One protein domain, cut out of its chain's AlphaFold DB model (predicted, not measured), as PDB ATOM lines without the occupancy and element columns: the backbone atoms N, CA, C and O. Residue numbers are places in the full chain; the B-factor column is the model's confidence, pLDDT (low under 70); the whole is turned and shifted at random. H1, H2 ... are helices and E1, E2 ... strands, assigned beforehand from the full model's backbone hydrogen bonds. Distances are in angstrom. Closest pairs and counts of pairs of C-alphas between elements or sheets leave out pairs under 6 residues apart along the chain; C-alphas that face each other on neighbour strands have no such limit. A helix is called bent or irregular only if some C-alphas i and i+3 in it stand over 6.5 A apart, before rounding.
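What this domain is: This is residues 122 to 243 of the 326 residues of the protein "LysM peptidoglycan-binding domain-containing protein" of Salinibacterium sp. dk2585 (UniProt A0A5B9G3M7). A single antiparallel sheet of eight strands curls round into a nearly closed barrel, in which the edge strands E5 and E6 come near each other without being paired as neighbours. The short helices H1 and H2 lie off the sheet, toward opposite ends of the long axis. The printed part has 122 residues, with E1 E2 E3 E4 E5 E6 H1 E7 H2 E8 along it and the sheet order E5 - E4 - E7 - E8 - E1 - E2 - E3 - E6. It is mostly strand, though under half of the residues are in named elements. The whole is compact, with a radius of gyration of the C-alphas of 14.2 A, and spans 43 by 28 by 23 A.

How they stand to each other: E1, residues 122 to 130, and E2, residues 135 to 143, form an antiparallel hairpin at 162 degrees, with N 126 and O 139 2.9 A apart. E3, residues 148 to 152, extends this into a meander, each strand the antiparallel neighbour of the one before; N 142 and O 150 are 2.9 A apart. E4, residues 163 to 168, and E5, residues 184 to 187, form another hairpin, with N 186 and O 165 at 2.8 A. E6, residues 194 to 197, is antiparallel to E3, with N 151 and O 194 at 2.8 A. The closest C-alphas of edge strands E5 and E6, those of Leu 186 and Leu 194, are 5.8 A apart. H1, residues 200 to 203, is not on the sheet. E7, residues 210 to 215, is antiparallel to E4, with N 166 and O 212 at 2.9 A. H2, residues 222 to 227, is not on the sheet and is apart from H1. E8, residues 233 to 239, is antiparallel to E7, with N 213 and O 236 at 2.9 A, and to E1, with N 129 and O 237 at 2.9 A. It is the hinge of a folded sheet, one sheet bent back on itself: E5 E4 E7 face E1 E2 E3 E6. In H2 every O i to N i+4 pair is within hydrogen-bond range; H1 is too short for such a pair.

Where its parts are: E1 begins at C-alpha 122, (115.623, 139.707, 123.882), and is 23.9 A long; E2 is 24.4 A long. E8 is 16.8 A long and ends at C-alpha 239, (113.002, 150.323, 113.090).

The domain as a whole: The C-alphas of Ala 146 and Ala 224, the two farthest apart, are 43.8 A apart. The printed part has no cut. The link E4 to E5 is long, with 15 residues. The mean pLDDT of the printed part is 93.9, and no printed residue is under 70.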
ATOM      1  N   LEU A 122     116.148 138.802 124.906       97.12
ATOM      2  CA  LEU A 122     115.623 139.707 123.882       97.12
ATOM      3  C   LEU A 122     116.716 140.715 123.497       97.12
ATOM      4  O   LEU A 122     117.096 141.560 124.304       97.12
ATOM      5  N   LEU A 123     117.219 140.618 122.270       96.81
ATOM      6  CA  LEU A 123     118.298 141.456 121.747       96.81
ATOM      7  C   LEU A 123     117.772 142.754 121.142       96.81
ATOM      8  O   LEU A 123     118.329 143.820 121.391       96.81
ATOM      9  N   ALA A 124     116.691 142.663 120.366       98.00
ATOM     10  CA  ALA A 124     116.067 143.807 119.713       98.00
ATOM     11  C   ALA A 124     114.558 143.619 119.556       98.00
ATOM     12  O   ALA A 124     114.054 142.494 119.513       98.00
ATOM     13  N   SER A 125     113.840 144.729 119.415       98.31
ATOM     14  CA  SER A 125     112.430 144.732 119.024       98.31
ATOM     15  C   SER A 125     112.083 145.925 118.140       98.31
ATOM     16  O   SER A 125     112.660 146.998 118.304       98.31
ATOM     17  N   GLY A 126     111.089 145.764 117.274       98.25
ATOM     18  CA  GLY A 126     110.511 146.837 116.464       98.25
ATOM     19  C   GLY A 126     109.040 146.568 116.150       98.25
ATOM     20  O   GLY A 126     108.519 145.497 116.462       98.25
ATOM     21  N   VAL A 127     108.364 147.523 115.516       98.31
ATOM     22  CA  VAL A 127     106.998 147.344 114.995       98.31
ATOM     23  C   VAL A 127     107.045 147.541 113.488       98.31
ATOM     24  O   VAL A 127     107.502 148.582 113.026       98.31
ATOM     25  N   LEU A 128     106.612 146.532 112.734       97.94
ATOM     26  CA  LEU A 128     106.559 146.568 111.278       97.94
ATOM     27  C   LEU A 128     105.325 147.351 110.838       97.94
ATOM     28  O   LEU A 128     104.204 146.888 111.046       97.94
ATOM     29  N   THR A 129     105.532 148.513 110.224       98.12
ATOM     30  CA  THR A 129     104.469 149.399 109.742       98.12
ATOM     31  C   THR A 129     104.484 149.536 108.226       98.12
ATOM     32  O   THR A 129     105.545 149.596 107.600       98.12
ATOM     33  N   ASP A 130     103.296 149.561 107.621       97.06
ATOM     34  CA  ASP A 130     103.130 149.782 106.183       97.06
ATOM     35  C   ASP A 130     103.141 151.277 105.801       97.06
ATOM     36  O   ASP A 130     103.283 152.173 106.636       97.06
ATOM     37  N   GLY A 131     102.970 151.566 104.508       94.25
ATOM     38  CA  GLY A 131     102.947 152.937 103.981       94.25
ATOM     39  C   GLY A 131     101.710 153.764 104.362       94.25
ATOM     40  O   GLY A 131     101.695 154.966 104.110       94.25
ATOM     41  N   ALA A 132     100.685 153.148 104.956       95.00
ATOM     42  CA  ALA A 132      99.542 153.831 105.561       95.00
ATOM     43  C   ALA A 132      99.731 154.058 107.076       95.00
ATOM     44  O   ALA A 132      98.891 154.704 107.702       95.00
ATOM     45  N   GLY A 133     100.825 153.553 107.660       93.38
ATOM     46  CA  GLY A 133     101.089 153.580 109.097       93.38
ATOM     47  C   GLY A 133     100.351 152.492 109.880       93.38
ATOM     48  O   GLY A 133     100.268 152.589 111.103       93.38
ATOM     49  N   ALA A 134      99.802 151.471 109.214       95.94
ATOM     50  CA  ALA A 134      99.178 150.340 109.887       95.94
ATOM     51  C   ALA A 134     100.251 149.409 110.472       95.94
ATOM     52  O   ALA A 134     101.188 149.012 109.776       95.94
ATOM     53  N   GLU A 135     100.104 149.043 111.747       96.94
ATOM     54  CA  GLU A 135     100.959 148.056 112.408       96.94
ATOM     55  C   GLU A 135     100.604 146.646 111.914       96.94
ATOM     56  O   GLU A 135      99.488 146.166 112.110       96.94
ATOM     57  N   LEU A 136     101.557 145.985 111.256       95.88
ATOM     58  CA  LEU A 136     101.395 144.651 110.675       95.88
ATOM     59  C   LEU A 136     101.797 143.543 111.652       95.88
ATOM     60  O   LEU A 136     101.139 142.511 111.726       95.88
ATOM     61  N   SER A 137     102.902 143.743 112.376       95.81
ATOM     62  CA  SER A 137     103.417 142.813 113.387       95.81
ATOM     63  C   SER A 137     104.426 143.508 114.294       95.81
ATOM     64  O   SER A 137     105.200 144.353 113.845       95.81
ATOM     65  N   THR A 138     104.526 143.070 115.547       97.06
ATOM     66  CA  THR A 138     105.761 143.253 116.321       97.06
ATOM     67  C   THR A 138     106.852 142.340 115.757       97.06
ATOM     68  O   THR A 138     106.569 141.221 115.325       97.06
ATOM     69  N   VAL A 139     108.090 142.819 115.755       97.81
ATOM     70  CA  VAL A 139     109.304 142.062 115.442       97.81
ATOM     71  C   VAL A 139     110.104 141.922 116.730       97.81
ATOM     72  O   VAL A 139     110.333 142.920 117.415       97.81
ATOM     73  N   THR A 140     110.564 140.717 117.054       98.00
ATOM     74  CA  THR A 140     111.491 140.468 118.168       98.00
ATOM     75  C   THR A 140     112.678 139.637 117.700       98.00
ATOM     76  O   THR A 140     112.513 138.726 116.895       98.00
ATOM     77  N   ILE A 141     113.877 139.945 118.199       97.88
ATOM     78  CA  ILE A 141     115.103 139.179 117.940       97.88
ATOM     79  C   ILE A 141     115.595 138.610 119.269       97.88
ATOM     80  O   ILE A 141     115.863 139.377 120.192       97.88
ATOM     81  N   THR A 142     115.711 137.286 119.381       97.69
ATOM     82  CA  THR A 142     116.030 136.583 120.638       97.69
ATOM     83  C   THR A 142     117.268 135.702 120.480       97.69
ATOM     84  O   THR A 142     117.354 134.927 119.532       97.69
ATOM     85  N   GLN A 143     118.224 135.792 121.407       96.31
ATOM     86  CA  GLN A 143     119.446 134.976 121.402       96.31
ATOM     87  C   GLN A 143     119.115 133.481 121.556       96.31
ATOM     88  O   GLN A 143     118.365 133.109 122.460       96.31
ATOM     89  N   VAL A 144     119.717 132.616 120.737       95.94
ATOM     90  CA  VAL A 144     119.566 131.149 120.824       95.94
ATOM     91  C   VAL A 144     120.839 130.495 121.356       95.94
ATOM     92  O   VAL A 144     120.790 129.729 122.315       95.94
ATOM     93  N   ASP A 145     121.985 130.827 120.770       92.00
ATOM     94  CA  ASP A 145     123.315 130.401 121.215       92.00
ATOM     95  C   ASP A 145     124.326 131.538 120.985       92.00
ATOM     96  O   ASP A 145     123.918 132.663 120.722       92.00
ATOM     97  N   ALA A 146     125.634 131.294 121.106       86.44
ATOM     98  CA  ALA A 146     126.643 132.349 120.968       86.44
ATOM     99  C   ALA A 146     126.717 133.010 119.572       86.44
ATOM    100  O   ALA A 146     127.224 134.124 119.464       86.44
ATOM    101  N   HIS A 147     126.228 132.336 118.529       88.62
ATOM    102  CA  HIS A 147     126.392 132.707 117.119       88.62
ATOM    103  C   HIS A 147     125.050 132.961 116.403       88.62
ATOM    104  O   HIS A 147     125.017 133.598 115.341       88.62
ATOM    105  N   HIS A 148     123.946 132.476 116.982       90.75
ATOM    106  CA  HIS A 148     122.608 132.542 116.402       90.75
ATOM    107  C   HIS A 148     121.586 133.212 117.325       90.75
ATOM    108  O   HIS A 148     121.538 132.984 118.538       90.75
ATOM    109  N   ALA A 149     120.688 133.962 116.695       95.94
ATOM    110  CA  ALA A 149     119.425 134.435 117.238       95.94
ATOM    111  C   ALA A 149     118.275 134.035 116.294       95.94
ATOM    112  O   ALA A 149     118.508 133.673 115.137       95.94
ATOM    113  N   THR A 150     117.035 134.121 116.768       96.88
ATOM    114  CA  THR A 150     115.832 134.030 115.927       96.88
ATOM    115  C   THR A 150     115.087 135.356 115.887       96.88
ATOM    116  O   THR A 150     115.000 136.056 116.895       96.88
ATOM    117  N   THR A 151     114.534 135.684 114.721       97.19
ATOM    118  CA  THR A 151     113.608 136.798 114.512       97.19
ATOM    119  C   THR A 151     112.188 136.248 114.426       97.19
ATOM    120  O   THR A 151     111.872 135.516 113.487       97.19
ATOM    121  N   ALA A 152     111.326 136.616 115.372       95.94
ATOM    122  CA  ALA A 152     109.919 136.231 115.388       95.94
ATOM    123  C   ALA A 152     109.021 137.410 114.979       95.94
ATOM    124  O   ALA A 152     109.207 138.544 115.429       95.94
ATOM    125  N   LEU A 153     108.051 137.128 114.106       94.56
ATOM    126  CA  LEU A 153     106.990 138.037 113.662       94.56
ATOM    127  C   LEU A 153     105.825 137.234 113.059       94.56
ATOM    128  O   LEU A 153     106.040 136.168 112.480       94.56
ATOM    129  N   ALA A 154     104.600 137.748 113.164       91.38
ATOM    130  CA  ALA A 154     103.391 137.112 112.643       91.38
ATOM    131  C   ALA A 154     102.848 137.923 111.460       91.38
ATOM    132  O   ALA A 154     102.323 139.017 111.641       91.38
ATOM    133  N   LEU A 155     102.993 137.398 110.240       90.94
ATOM    134  CA  LEU A 155     102.551 138.062 109.012       90.94
ATOM    135  C   LEU A 155     101.644 137.145 108.194       90.94
ATOM    136  O   LEU A 155     102.113 136.191 107.572       90.94
ATOM    137  N   ASP A 156     100.360 137.490 108.156       85.50
ATOM    138  CA  ASP A 156      99.338 136.827 107.349       85.50
ATOM    139  C   ASP A 156      99.116 137.549 106.010       85.50
ATOM    140  O   ASP A 156      99.351 138.748 105.873       85.50
ATOM    141  N   GLY A 157      98.639 136.821 104.995       87.62
ATOM    142  CA  GLY A 157      98.255 137.399 103.697       87.62
ATOM    143  C   GLY A 157      99.405 137.739 102.736       87.62
ATOM    144  O   GLY A 157      99.139 138.142 101.603       87.62
ATOM    145  N   TYR A 158     100.664 137.532 103.127       91.81
ATOM    146  CA  TYR A 158     101.832 137.752 102.267       91.81
ATOM    147  C   TYR A 158     102.265 136.474 101.542       91.81
ATOM    148  O   TYR A 158     102.512 135.442 102.157       91.81
ATOM    149  N   GLU A 159     102.403 136.549 100.216       89.81
ATOM    150  CA  GLU A 159     102.865 135.431  99.382       89.81
ATOM    151  C   GLU A 159     104.399 135.241  99.467       89.81
ATOM    152  O   GLU A 159     105.127 136.137  99.023       89.81
ATOM    153  N   PRO A 160     104.916 134.082  99.932       89.62
ATOM    154  CA  PRO A 160     106.358 133.834 100.083       89.62
ATOM    155  C   PRO A 160     107.188 133.890  98.794       89.62
ATOM    156  O   PRO A 160     108.401 134.064  98.867       89.62
ATOM    157  N   ALA A 161     106.552 133.721  97.628       89.81
ATOM    158  CA  ALA A 161     107.212 133.724  96.321       89.81
ATOM    159  C   ALA A 161     107.583 135.132  95.820       89.81
ATOM    160  O   ALA A 161     108.435 135.260  94.941       89.81
ATOM    161  N   ILE A 162     106.947 136.176  96.363       93.25
ATOM    162  CA  ILE A 162     107.188 137.580  95.990       93.25
ATOM    163  C   ILE A 162     107.455 138.495  97.191       93.25
ATOM    164  O   ILE A 162     107.880 139.629  96.981       93.25
ATOM    165  N   HIS A 163     107.259 138.027  98.427       96.19
ATOM    166  CA  HIS A 163     107.585 138.768  99.646       96.19
ATOM    167  C   HIS A 163     108.744 138.130 100.405       96.19
ATOM    168  O   HIS A 163     108.829 136.910 100.555       96.19
ATOM    169  N   SER A 164     109.637 138.971 100.918       95.62
ATOM    170  CA  SER A 164     110.822 138.539 101.660       95.62
ATOM    171  C   SER A 164     111.208 139.577 102.708       95.62
ATOM    172  O   SER A 164     110.912 140.762 102.561       95.62
ATOM    173  N   LEU A 165     111.853 139.117 103.775       97.12
ATOM    174  CA  LEU A 165     112.249 139.914 104.929       97.12
ATOM    175  C   LEU A 165     113.766 140.074 104.968       97.12
ATOM    176  O   LEU A 165     114.502 139.104 104.774       97.12
ATOM    177  N   TYR A 166     114.222 141.293 105.242       97.06
ATOM    178  CA  TYR A 166     115.640 141.642 105.318       97.06
ATOM    179  C   TYR A 166     115.939 142.473 106.563       97.06
ATOM    180  O   TYR A 166     115.185 143.384 106.878       97.06
ATOM    181  N   GLY A 167     117.064 142.220 107.228       96.75
ATOM    182  CA  GLY A 167     117.685 143.195 108.124       96.75
ATOM    183  C   GLY A 167     118.574 144.147 107.327       96.75
ATOM    184  O   GLY A 167     119.421 143.683 106.562       96.75
ATOM    185  N   SER A 168     118.404 145.457 107.497       96.19
ATOM    186  CA  SER A 168     119.202 146.479 106.808       96.19
ATOM    187  C   SER A 168     119.919 147.406 107.802       96.19
ATOM    188  O   SER A 168     119.344 147.743 108.841       96.19
ATOM    189  N   PRO A 169     121.169 147.822 107.519       94.81
ATOM    190  CA  PRO A 169     121.862 148.875 108.258       94.81
ATOM    191  C   PRO A 169     121.431 150.284 107.829       94.81
ATOM    192  O   PRO A 169     121.690 151.258 108.535       94.81
ATOM    193  N   GLU A 170     120.769 150.398 106.677       93.94
ATOM    194  CA  GLU A 170     120.130 151.623 106.211       93.94
ATOM    195  C   GLU A 170     118.673 151.679 106.678       93.94
ATOM    196  O   GLU A 170     118.064 150.653 106.973       93.94
ATOM    197  N   SER A 171     118.092 152.880 106.702       94.88
ATOM    198  CA  SER A 171     116.699 153.111 107.108       94.88
ATOM    199  C   SER A 171     115.862 153.679 105.949       94.88
ATOM    200  O   SER A 171     115.446 154.837 106.028       94.88
ATOM    201  N   PRO A 172     115.633 152.915 104.860       96.56
ATOM    202  CA  PRO A 172     114.780 153.358 103.757       96.56
ATOM    203  C   PRO A 172     113.319 153.514 104.204       96.56
ATOM    204  O   PRO A 172     112.865 152.847 105.137       96.56
ATOM    205  N   ALA A 173     112.570 154.376 103.520       96.75
ATOM    206  CA  ALA A 173     111.147 154.576 103.755       96.75
ATOM    207  C   ALA A 173     110.297 153.536 103.002       96.75
ATOM    208  O   ALA A 173     110.743 152.879 102.056       96.75
ATOM    209  N   VAL A 174     109.022 153.403 103.381       97.69
ATOM    210  CA  VAL A 174     108.075 152.611 102.584       97.69
ATOM    211  C   VAL A 174     107.878 153.266 101.218       97.69
ATOM    212  O   VAL A 174     107.632 154.465 101.115       97.69
ATOM    213  N   GLY A 175     107.955 152.458 100.163       95.69
ATOM    214  CA  GLY A 175     107.920 152.907  98.777       95.69
ATOM    215  C   GLY A 175     109.303 152.995  98.135       95.69
ATOM    216  O   GLY A 175     109.371 152.868  96.910       95.69
ATOM    217  N   ASP A 176     110.381 153.115  98.915       96.44
ATOM    218  CA  ASP A 176     111.749 153.110  98.393       96.44
ATOM    219  C   ASP A 176     112.126 151.745  97.797       96.44
ATOM    220  O   ASP A 176     111.480 150.713  98.019       96.44
ATOM    221  N   CYS A 177     113.201 151.735  97.015       95.94
ATOM    222  CA  CYS A 177     113.853 150.498  96.604       95.94
ATOM    223  C   CYS A 177     114.792 150.031  97.719       95.94
ATOM    224  O   CYS A 177     115.398 150.855  98.400       95.94
ATOM    225  N   LEU A 178     114.942 148.714  97.882       94.44
ATOM    226  CA  LEU A 178     115.942 148.129  98.769       94.44
ATOM    227  C   LEU A 178     117.320 148.722  98.412       94.44
ATOM    228  O   LEU A 178     117.721 148.618  97.245       94.44
ATOM    229  N   PRO A 179     118.030 149.353  99.364       88.94
ATOM    230  CA  PRO A 179     119.300 149.991  99.073       88.94
ATOM    231  C   PRO A 179     120.361 148.968  98.666       88.94
ATOM    232  O   PRO A 179     120.320 147.795  99.052       88.94
ATOM    233  N   GLY A 180     121.326 149.423  97.867       85.12
ATOM    234  CA  GLY A 180     122.514 148.631  97.558       85.12
ATOM    235  C   GLY A 180     123.386 148.424  98.801       85.12
ATOM    236  O   GLY A 180     123.281 149.159  99.771       85.12
ATOM    237  N   GLY A 181     124.277 147.434  98.768       87.00
ATOM    238  CA  GLY A 181     125.136 147.115  99.912       87.00
ATOM    239  C   GLY A 181     124.587 145.973 100.768       87.00
ATOM    240  O   GLY A 181     123.956 145.047 100.252       87.00
ATOM    241  N   LEU A 182     124.914 145.979 102.062       90.38
ATOM    242  CA  LEU A 182     124.632 144.855 102.952       90.38
ATOM    243  C   LEU A 182     123.159 144.830 103.365       90.38
ATOM    244  O   LEU A 182     122.715 145.692 104.111       90.38
ATOM    245  N   ASN A 183     122.436 143.787 102.967       93.38
ATOM    246  CA  ASN A 183     121.118 143.468 103.512       93.38
ATOM    247  C   ASN A 183     121.092 141.979 103.885       93.38
ATOM    248  O   ASN A 183     121.370 141.116 103.050       93.38
ATOM    249  N   LEU A 184     120.774 141.671 105.141       93.56
ATOM    250  CA  LEU A 184     120.691 140.310 105.664       93.56
ATOM    251  C   LEU A 184     119.333 139.706 105.300       93.56
ATOM    252  O   LEU A 184     118.335 140.050 105.923       93.56
ATOM    253  N   GLY A 185     119.281 138.803 104.321       94.12
ATOM    254  CA  GLY A 185     118.058 138.054 104.022       94.12
ATOM    255  C   GLY A 185     117.681 137.129 105.182       94.12
ATOM    256  O   GLY A 185     118.446 136.229 105.514       94.12
ATOM    257  N   LEU A 186     116.509 137.351 105.781       94.56
ATOM    258  CA  LEU A 186     115.990 136.566 106.910       94.56
ATOM    259  C   LEU A 186     115.112 135.397 106.446       94.56
ATOM    260  O   LEU A 186     115.073 134.356 107.093       94.56
ATOM    261  N   GLY A 187     114.416 135.555 105.317       93.69
ATOM    262  CA  GLY A 187     113.537 134.535 104.743       93.69
ATOM    263  C   GLY A 187     112.246 135.125 104.186       93.69
ATOM    264  O   GLY A 187     112.176 136.316 103.878       93.69
ATOM    265  N   SER A 188     111.212 134.293 104.066       92.12
ATOM    266  CA  SER A 188     109.876 134.715 103.626       92.12
ATOM    267  C   SER A 188     108.900 134.812 104.808       92.12
ATOM    268  O   SER A 188     109.022 134.031 105.761       92.12
ATOM    269  N   PRO A 189     107.891 135.705 104.744       89.81
ATOM    270  CA  PRO A 189     106.785 135.732 105.702       89.81
ATOM    271  C   PRO A 189     106.122 134.358 105.884       89.81
ATOM    272  O   PRO A 189     106.054 133.564 104.945       89.81
ATOM    273  N   GLY A 190     105.629 134.081 107.093       84.19
ATOM    274  CA  GLY A 190     104.874 132.861 107.404       84.19
ATOM    275  C   GLY A 190     105.700 131.576 107.576       84.19
ATOM    276  O   GLY A 190     105.116 130.524 107.814       84.19
ATOM    277  N   SER A 191     107.035 131.631 107.496       82.62
ATOM    278  CA  SER A 191     107.904 130.455 107.715       82.62
ATOM    279  C   SER A 191     108.240 130.160 109.191       82.62
ATOM    280  O   SER A 191     108.991 129.229 109.470       82.62
ATOM    281  N   GLY A 192     107.629 130.892 110.130       87.19
ATOM    282  CA  GLY A 192     107.912 130.811 111.566       87.19
ATOM    283  C   GLY A 192     109.103 131.681 111.967       87.19
ATOM    284  O   GLY A 192     109.369 132.699 111.327       87.19
ATOM    285  N   ASP A 193     109.803 131.278 113.026       91.38
ATOM    286  CA  ASP A 193     111.018 131.941 113.503       91.38
ATOM    287  C   ASP A 193     112.115 131.927 112.425       91.38
ATOM    288  O   ASP A 193     112.555 130.869 111.966       91.38
ATOM    289  N   LEU A 194     112.578 133.114 112.038       94.38
ATOM    290  CA  LEU A 194     113.602 133.300 111.012       94.38
ATOM    291  C   LEU A 194     115.005 133.312 111.635       94.38
ATOM    292  O   LEU A 194     115.177 133.871 112.718       94.38
ATOM    293  N   PRO A 195     116.042 132.769 110.975       93.62
ATOM    294  CA  PRO A 195     117.408 132.844 111.480       93.62
ATOM    295  C   PRO A 195     117.949 134.282 111.448       93.62
ATOM    296  O   PRO A 195     117.745 135.021 110.485       93.62
ATOM    297  N   PHE A 196     118.707 134.656 112.477       94.19
ATOM    298  CA  PHE A 196     119.427 135.922 112.559       94.19
ATOM    299  C   PHE A 196     120.870 135.676 113.032       94.19
ATOM    300  O   PHE A 196     121.103 135.023 114.049       94.19
ATOM    301  N   ALA A 197     121.856 136.179 112.287       88.50
ATOM    302  CA  ALA A 197     123.271 135.926 112.558       88.50
ATOM    303  C   ALA A 197     123.857 136.981 113.511       88.50
ATOM    304  O   ALA A 197     123.992 138.146 113.131       88.50
ATOM    305  N   THR A 198     124.249 136.584 114.728       88.44
ATOM    306  CA  THR A 198     124.829 137.517 115.717       88.44
ATOM    307  C   THR A 198     126.330 137.742 115.537       88.44
ATOM    308  O   THR A 198     126.855 138.734 116.022       88.44
ATOM    309  N   GLU A 199     127.010 136.896 114.758       86.81
ATOM    310  CA  GLU A 199     128.426 137.067 114.374       86.81
ATOM    311  C   GLU A 199     128.694 138.309 113.499       86.81
ATOM    312  O   GLU A 199     129.841 138.746 113.345       86.81
ATOM    313  N   LEU A 200     127.651 138.893 112.898       87.25
ATOM    314  CA  LEU A 200     127.779 140.061 112.029       87.25
ATOM    315  C   LEU A 200     128.348 141.277 112.776       87.25
ATOM    316  O   LEU A 200     128.237 141.414 113.990       87.25
ATOM    317  N   GLY A 201     128.999 142.173 112.032       87.31
ATOM    318  CA  GLY A 201     129.594 143.384 112.598       87.31
ATOM    319  C   GLY A 201     130.740 143.142 113.590       87.31
ATOM    320  O   GLY A 201     131.075 144.041 114.358       87.31
ATOM    321  N   SER A 202     131.381 141.967 113.534       88.81
ATOM    322  CA  SER A 202     132.374 141.472 114.506       88.81
ATOM    323  C   SER A 202     131.765 141.011 115.841       88.81
ATOM    324  O   SER A 202     132.330 141.284 116.897       88.81
ATOM    325  N   GLY A 203     130.625 140.309 115.791       89.00
ATOM    326  CA  GLY A 203     129.914 139.777 116.965       89.00
ATOM    327  C   GLY A 203     128.897 140.734 117.597       89.00
ATOM    328  O   GLY A 203     128.343 140.430 118.648       89.00
ATOM    329  N   ASP A 204     128.667 141.891 116.978       91.50
ATOM    330  CA  ASP A 204     127.762 142.937 117.451       91.50
ATOM    331  C   ASP A 204     126.821 143.335 116.299       91.50
ATOM    332  O   ASP A 204     127.190 144.157 115.449       91.50
ATOM    333  N   PRO A 205     125.599 142.782 116.243       92.88
ATOM    334  CA  PRO A 205     124.661 143.040 115.158       92.88
ATOM    335  C   PRO A 205     123.897 144.371 115.271       92.88
ATOM    336  O   PRO A 205     123.073 144.647 114.400       92.88
ATOM    337  N   SER A 206     124.167 145.216 116.281       92.75
ATOM    338  CA  SER A 206     123.393 146.449 116.552       92.75
ATOM    339  C   SER A 206     123.365 147.475 115.411       92.75
ATOM    340  O   SER A 206     122.481 148.326 115.354       92.75
ATOM    341  N   PHE A 207     124.292 147.356 114.459       93.94
ATOM    342  CA  PHE A 207     124.335 148.158 113.238       93.94
ATOM    343  C   PHE A 207     123.185 147.860 112.256       93.94
ATOM    344  O   PHE A 207     122.952 148.642 111.338       93.94
ATOM    345  N   ILE A 208     122.460 146.743 112.414       95.44
ATOM    346  CA  ILE A 208     121.217 146.479 111.679       95.44
ATOM    347  C   ILE A 208     120.106 147.328 112.310       95.44
ATOM    348  O   ILE A 208     119.652 147.058 113.424       95.44
ATOM    349  N   ARG A 209     119.680 148.375 111.599       95.75
ATOM    350  CA  ARG A 209     118.782 149.424 112.109       95.75
ATOM    351  C   ARG A 209     117.304 149.133 111.905       95.75
ATOM    352  O   ARG A 209     116.477 149.704 112.611       95.75
ATOM    353  N   THR A 210     116.950 148.302 110.931       97.62
ATOM    354  CA  THR A 210     115.547 148.065 110.567       97.62
ATOM    355  C   THR A 210     115.342 146.676 109.972       97.62
ATOM    356  O   THR A 210     116.238 146.140 109.311       97.62
ATOM    357  N   ILE A 211     114.151 146.109 110.172       97.88
ATOM    358  CA  ILE A 211     113.657 145.001 109.352       97.88
ATOM    359  C   ILE A 211     112.760 145.557 108.246       97.88
ATOM    360  O   ILE A 211     111.833 146.322 108.496       97.88
ATOM    361  N   LEU A 212     113.037 145.148 107.015       98.06
ATOM    362  CA  LEU A 212     112.316 145.524 105.810       98.06
ATOM    363  C   LEU A 212     111.494 144.336 105.326       98.06
ATOM    364  O   LEU A 212     112.038 143.249 105.121       98.06
ATOM    365  N   LEU A 213     110.209 144.559 105.066       97.75
ATOM    366  CA  LEU A 213     109.416 143.674 104.222       97.75
ATOM    367  C   LEU A 213     109.472 144.218 102.796       97.75
ATOM    368  O   LEU A 213     109.006 145.331 102.532       97.75
ATOM    369  N   ILE A 214     110.039 143.439 101.877       97.56
ATOM    370  CA  ILE A 214     110.097 143.795 100.459       97.56
ATOM    371  C   ILE A 214     109.063 143.034  99.637       97.56
ATOM    372  O   ILE A 214     108.704 141.899  99.958       97.56
ATOM    373  N   ARG A 215     108.652 143.638  98.519       96.69
ATOM    374  CA  ARG A 215     107.998 142.956  97.400       96.69
ATOM    375  C   ARG A 215     108.912 142.954  96.177       96.69
ATOM    376  O   ARG A 215     109.366 144.007  95.723       96.69
ATOM    377  N   THR A 216     109.115 141.771  95.621       95.44
ATOM    378  CA  THR A 216     109.762 141.519  94.329       95.44
ATOM    379  C   THR A 216     108.668 141.394  93.254       95.44
ATOM    380  O   THR A 216     107.595 140.863  93.553       95.44
ATOM    381  N   PRO A 217     108.849 141.903  92.021       94.56
ATOM    382  CA  PRO A 217     107.870 141.731  90.952       94.56
ATOM    383  C   PRO A 217     107.703 140.250  90.596       94.56
ATOM    384  O   PRO A 217     108.670 139.486  90.580       94.56
ATOM    385  N   ASN A 218     106.479 139.852  90.251       92.75
ATOM    386  CA  ASN A 218     106.262 138.564  89.589       92.75
ATOM    387  C   ASN A 218     106.775 138.606  88.134       92.75
ATOM    388  O   ASN A 218     107.068 139.671  87.591       92.75
ATOM    389  N   ALA A 219     106.832 137.449  87.470       90.50
ATOM    390  CA  ALA A 219     107.392 137.325  86.120       90.50
ATOM    391  C   ALA A 219     106.744 138.242  85.055       90.50
ATOM    392  O   ALA A 219     107.411 138.603  84.089       90.50
ATOM    393  N   SER A 220     105.472 138.630  85.219       93.06
ATOM    394  CA  SER A 220     104.785 139.587  84.333       93.06
ATOM    395  C   SER A 220     105.082 141.059  84.643       93.06
ATOM    396  O   SER A 220     104.838 141.919  83.802       93.06
ATOM    397  N   GLU A 221     105.606 141.362  85.828       92.44
ATOM    398  CA  GLU A 221     105.926 142.716  86.291       92.44
ATOM    399  C   GLU A 221     107.424 143.050  86.159       92.44
ATOM    400  O   GLU A 221     107.785 144.228  86.158       92.44
ATOM    401  N   THR A 222     108.303 142.044  86.039       93.62
ATOM    402  CA  THR A 222     109.770 142.203  86.092       93.62
ATOM    403  C   THR A 222     110.319 143.230  85.104       93.62
ATOM    404  O   THR A 222     111.175 144.025  85.478       93.62
ATOM    405  N   GLU A 223     109.836 143.251  83.858       93.06
ATOM    406  CA  GLU A 223     110.314 144.195  82.835       93.06
ATOM    407  C   GLU A 223     109.960 145.648  83.193       93.06
ATOM    408  O   GLU A 223     110.815 146.533  83.134       93.06
ATOM    409  N   ALA A 224     108.730 145.890  83.657       91.19
ATOM    410  CA  ALA A 224     108.286 147.210  84.099       91.19
ATOM    411  C   ALA A 224     109.019 147.667  85.373       91.19
ATOM    412  O   ALA A 224     109.410 148.828  85.485       91.19
ATOM    413  N   ALA A 225     109.255 146.752  86.316       90.50
ATOM    414  CA  ALA A 225     110.007 147.018  87.538       90.50
ATOM    415  C   ALA A 225     111.494 147.315  87.262       90.50
ATOM    416  O   ALA A 225     112.060 148.232  87.861       90.50
ATOM    417  N   ALA A 226     112.114 146.604  86.313       90.00
ATOM    418  CA  ALA A 226     113.471 146.878  85.846       90.00
ATOM    419  C   ALA A 226     113.565 148.237  85.131       90.00
ATOM    420  O   ALA A 226     114.485 149.006  85.405       90.00
ATOM    421  N   ALA A 227     112.592 148.576  84.278       91.88
ATOM    422  CA  ALA A 227     112.508 149.888  83.631       91.88
ATOM    423  C   ALA A 227     112.296 151.037  84.638       91.88
ATOM    424  O   ALA A 227     112.803 152.137  84.432       91.88
ATOM    425  N   ALA A 228     111.606 150.771  85.751       89.69
ATOM    426  CA  ALA A 228     111.473 151.684  86.888       89.69
ATOM    427  C   ALA A 228     112.692 151.687  87.839       89.69
ATOM    428  O   ALA A 228     112.662 152.376  88.857       89.69
ATOM    429  N   GLY A 229     113.743 150.908  87.551       92.62
ATOM    430  CA  GLY A 229     114.965 150.822  88.358       92.62
ATOM    431  C   GLY A 229     114.805 150.137  89.721       92.62
ATOM    432  O   GLY A 229     115.674 150.291  90.573       92.62
ATOM    433  N   CYS A 230     113.711 149.403  89.958       94.50
ATOM    434  CA  CYS A 230     113.296 148.985  91.298       94.50
ATOM    435  C   CYS A 230     112.739 147.551  91.320       94.50
ATOM    436  O   CYS A 230     111.533 147.337  91.190       94.50
ATOM    437  N   LEU A 231     113.615 146.555  91.500       92.44
ATOM    438  CA  LEU A 231     113.226 145.136  91.582       92.44
ATOM    439  C   LEU A 231     112.841 144.668  92.992       92.44
ATOM    440  O   LEU A 231     112.221 143.621  93.131       92.44
ATOM    441  N   HIS A 232     113.171 145.425  94.033       95.12
ATOM    442  CA  HIS A 232     112.849 145.083  95.416       95.12
ATOM    443  C   HIS A 232     112.291 146.335  96.083       95.12
ATOM    444  O   HIS A 232     113.055 147.218  96.459       95.12
ATOM    445  N   ARG A 233     110.964 146.460  96.162       97.12
ATOM    446  CA  ARG A 233     110.316 147.629  96.770       97.12
ATOM    447  C   ARG A 233     110.066 147.369  98.246       97.12
ATOM    448  O   ARG A 233     109.470 146.348  98.579       97.12
ATOM    449  N   VAL A 234     110.463 148.296  99.110       98.00
ATOM    450  CA  VAL A 234     110.112 148.288 100.533       98.00
ATOM    451  C   VAL A 234     108.614 148.567 100.662       98.00
ATOM    452  O   VAL A 234     108.134 149.596 100.188       98.00
ATOM    453  N   ILE A 235     107.865 147.644 101.270       97.62
ATOM    454  CA  ILE A 235     106.412 147.776 101.483       97.62
ATOM    455  C   ILE A 235     106.028 147.933 102.959       97.62
ATOM    456  O   ILE A 235     104.944 148.437 103.242       97.62
ATOM    457  N   ALA A 236     106.913 147.547 103.882       98.12
ATOM    458  CA  ALA A 236     106.796 147.848 105.306       98.12
ATOM    459  C   ALA A 236     108.179 147.897 105.975       98.12
ATOM    460  O   ALA A 236     109.122 147.257 105.494       98.12
ATOM    461  N   VAL A 237     108.295 148.644 107.074       98.50
ATOM    462  CA  VAL A 237     109.553 148.884 107.805       98.50
ATOM    463  C   VAL A 237     109.367 148.709 109.309       98.50
ATOM    464  O   VAL A 237     108.325 149.068 109.844       98.50
ATOM    465  N   ALA A 238     110.371 148.168 109.995       98.44
ATOM    466  CA  ALA A 238     110.399 148.019 111.447       98.44
ATOM    467  C   ALA A 238     111.738 148.523 111.997       98.44
ATOM    468  O   ALA A 238     112.679 147.729 112.103       98.44
ATOM    469  N   PRO A 239     111.847 149.814 112.364       98.31
ATOM    470  CA  PRO A 239     113.002 150.323 113.090       98.31
ATOM    471  C   PRO A 239     113.254 149.479 114.345       98.31
ATOM    472  O   PRO A 239     112.340 149.246 115.139       98.31
ATOM    473  N   LEU A 240     114.483 148.992 114.499       97.81
ATOM    474  CA  LEU A 240     114.889 148.142 115.610       97.81
ATOM    475  C   LEU A 240     115.443 148.984 116.755       97.81
ATOM    476  O   LEU A 240     116.395 149.745 116.591       97.81
ATOM    477  N   MET A 241     114.883 148.777 117.941       96.94
ATOM    478  CA  MET A 241     115.482 149.190 119.202       96.94
ATOM    479  C   MET A 241     116.261 148.006 119.774       96.94
ATOM    480  O   MET A 241     115.666 146.973 120.092       96.94
ATOM    481  N   TRP A 242     117.581 148.149 119.884       95.38
ATOM    482  CA  TRP A 242     118.460 147.171 120.526       95.38
ATOM    483  C   TRP A 242     118.453 147.367 122.047       95.38
ATOM    484  O   TRP A 242     118.574 148.488 122.534       95.38
ATOM    485  N   HIS A 243     118.306 146.269 122.791       95.12
ATOM    486  CA  HIS A 243     118.232 146.233 124.262       95.12
ATOM    487  C   HIS A 243     119.547 145.788 124.919       95.12
ATOM    488  O   HIS A 243     119.662 145.759 126.143       95.12
TER     489      HIS A 243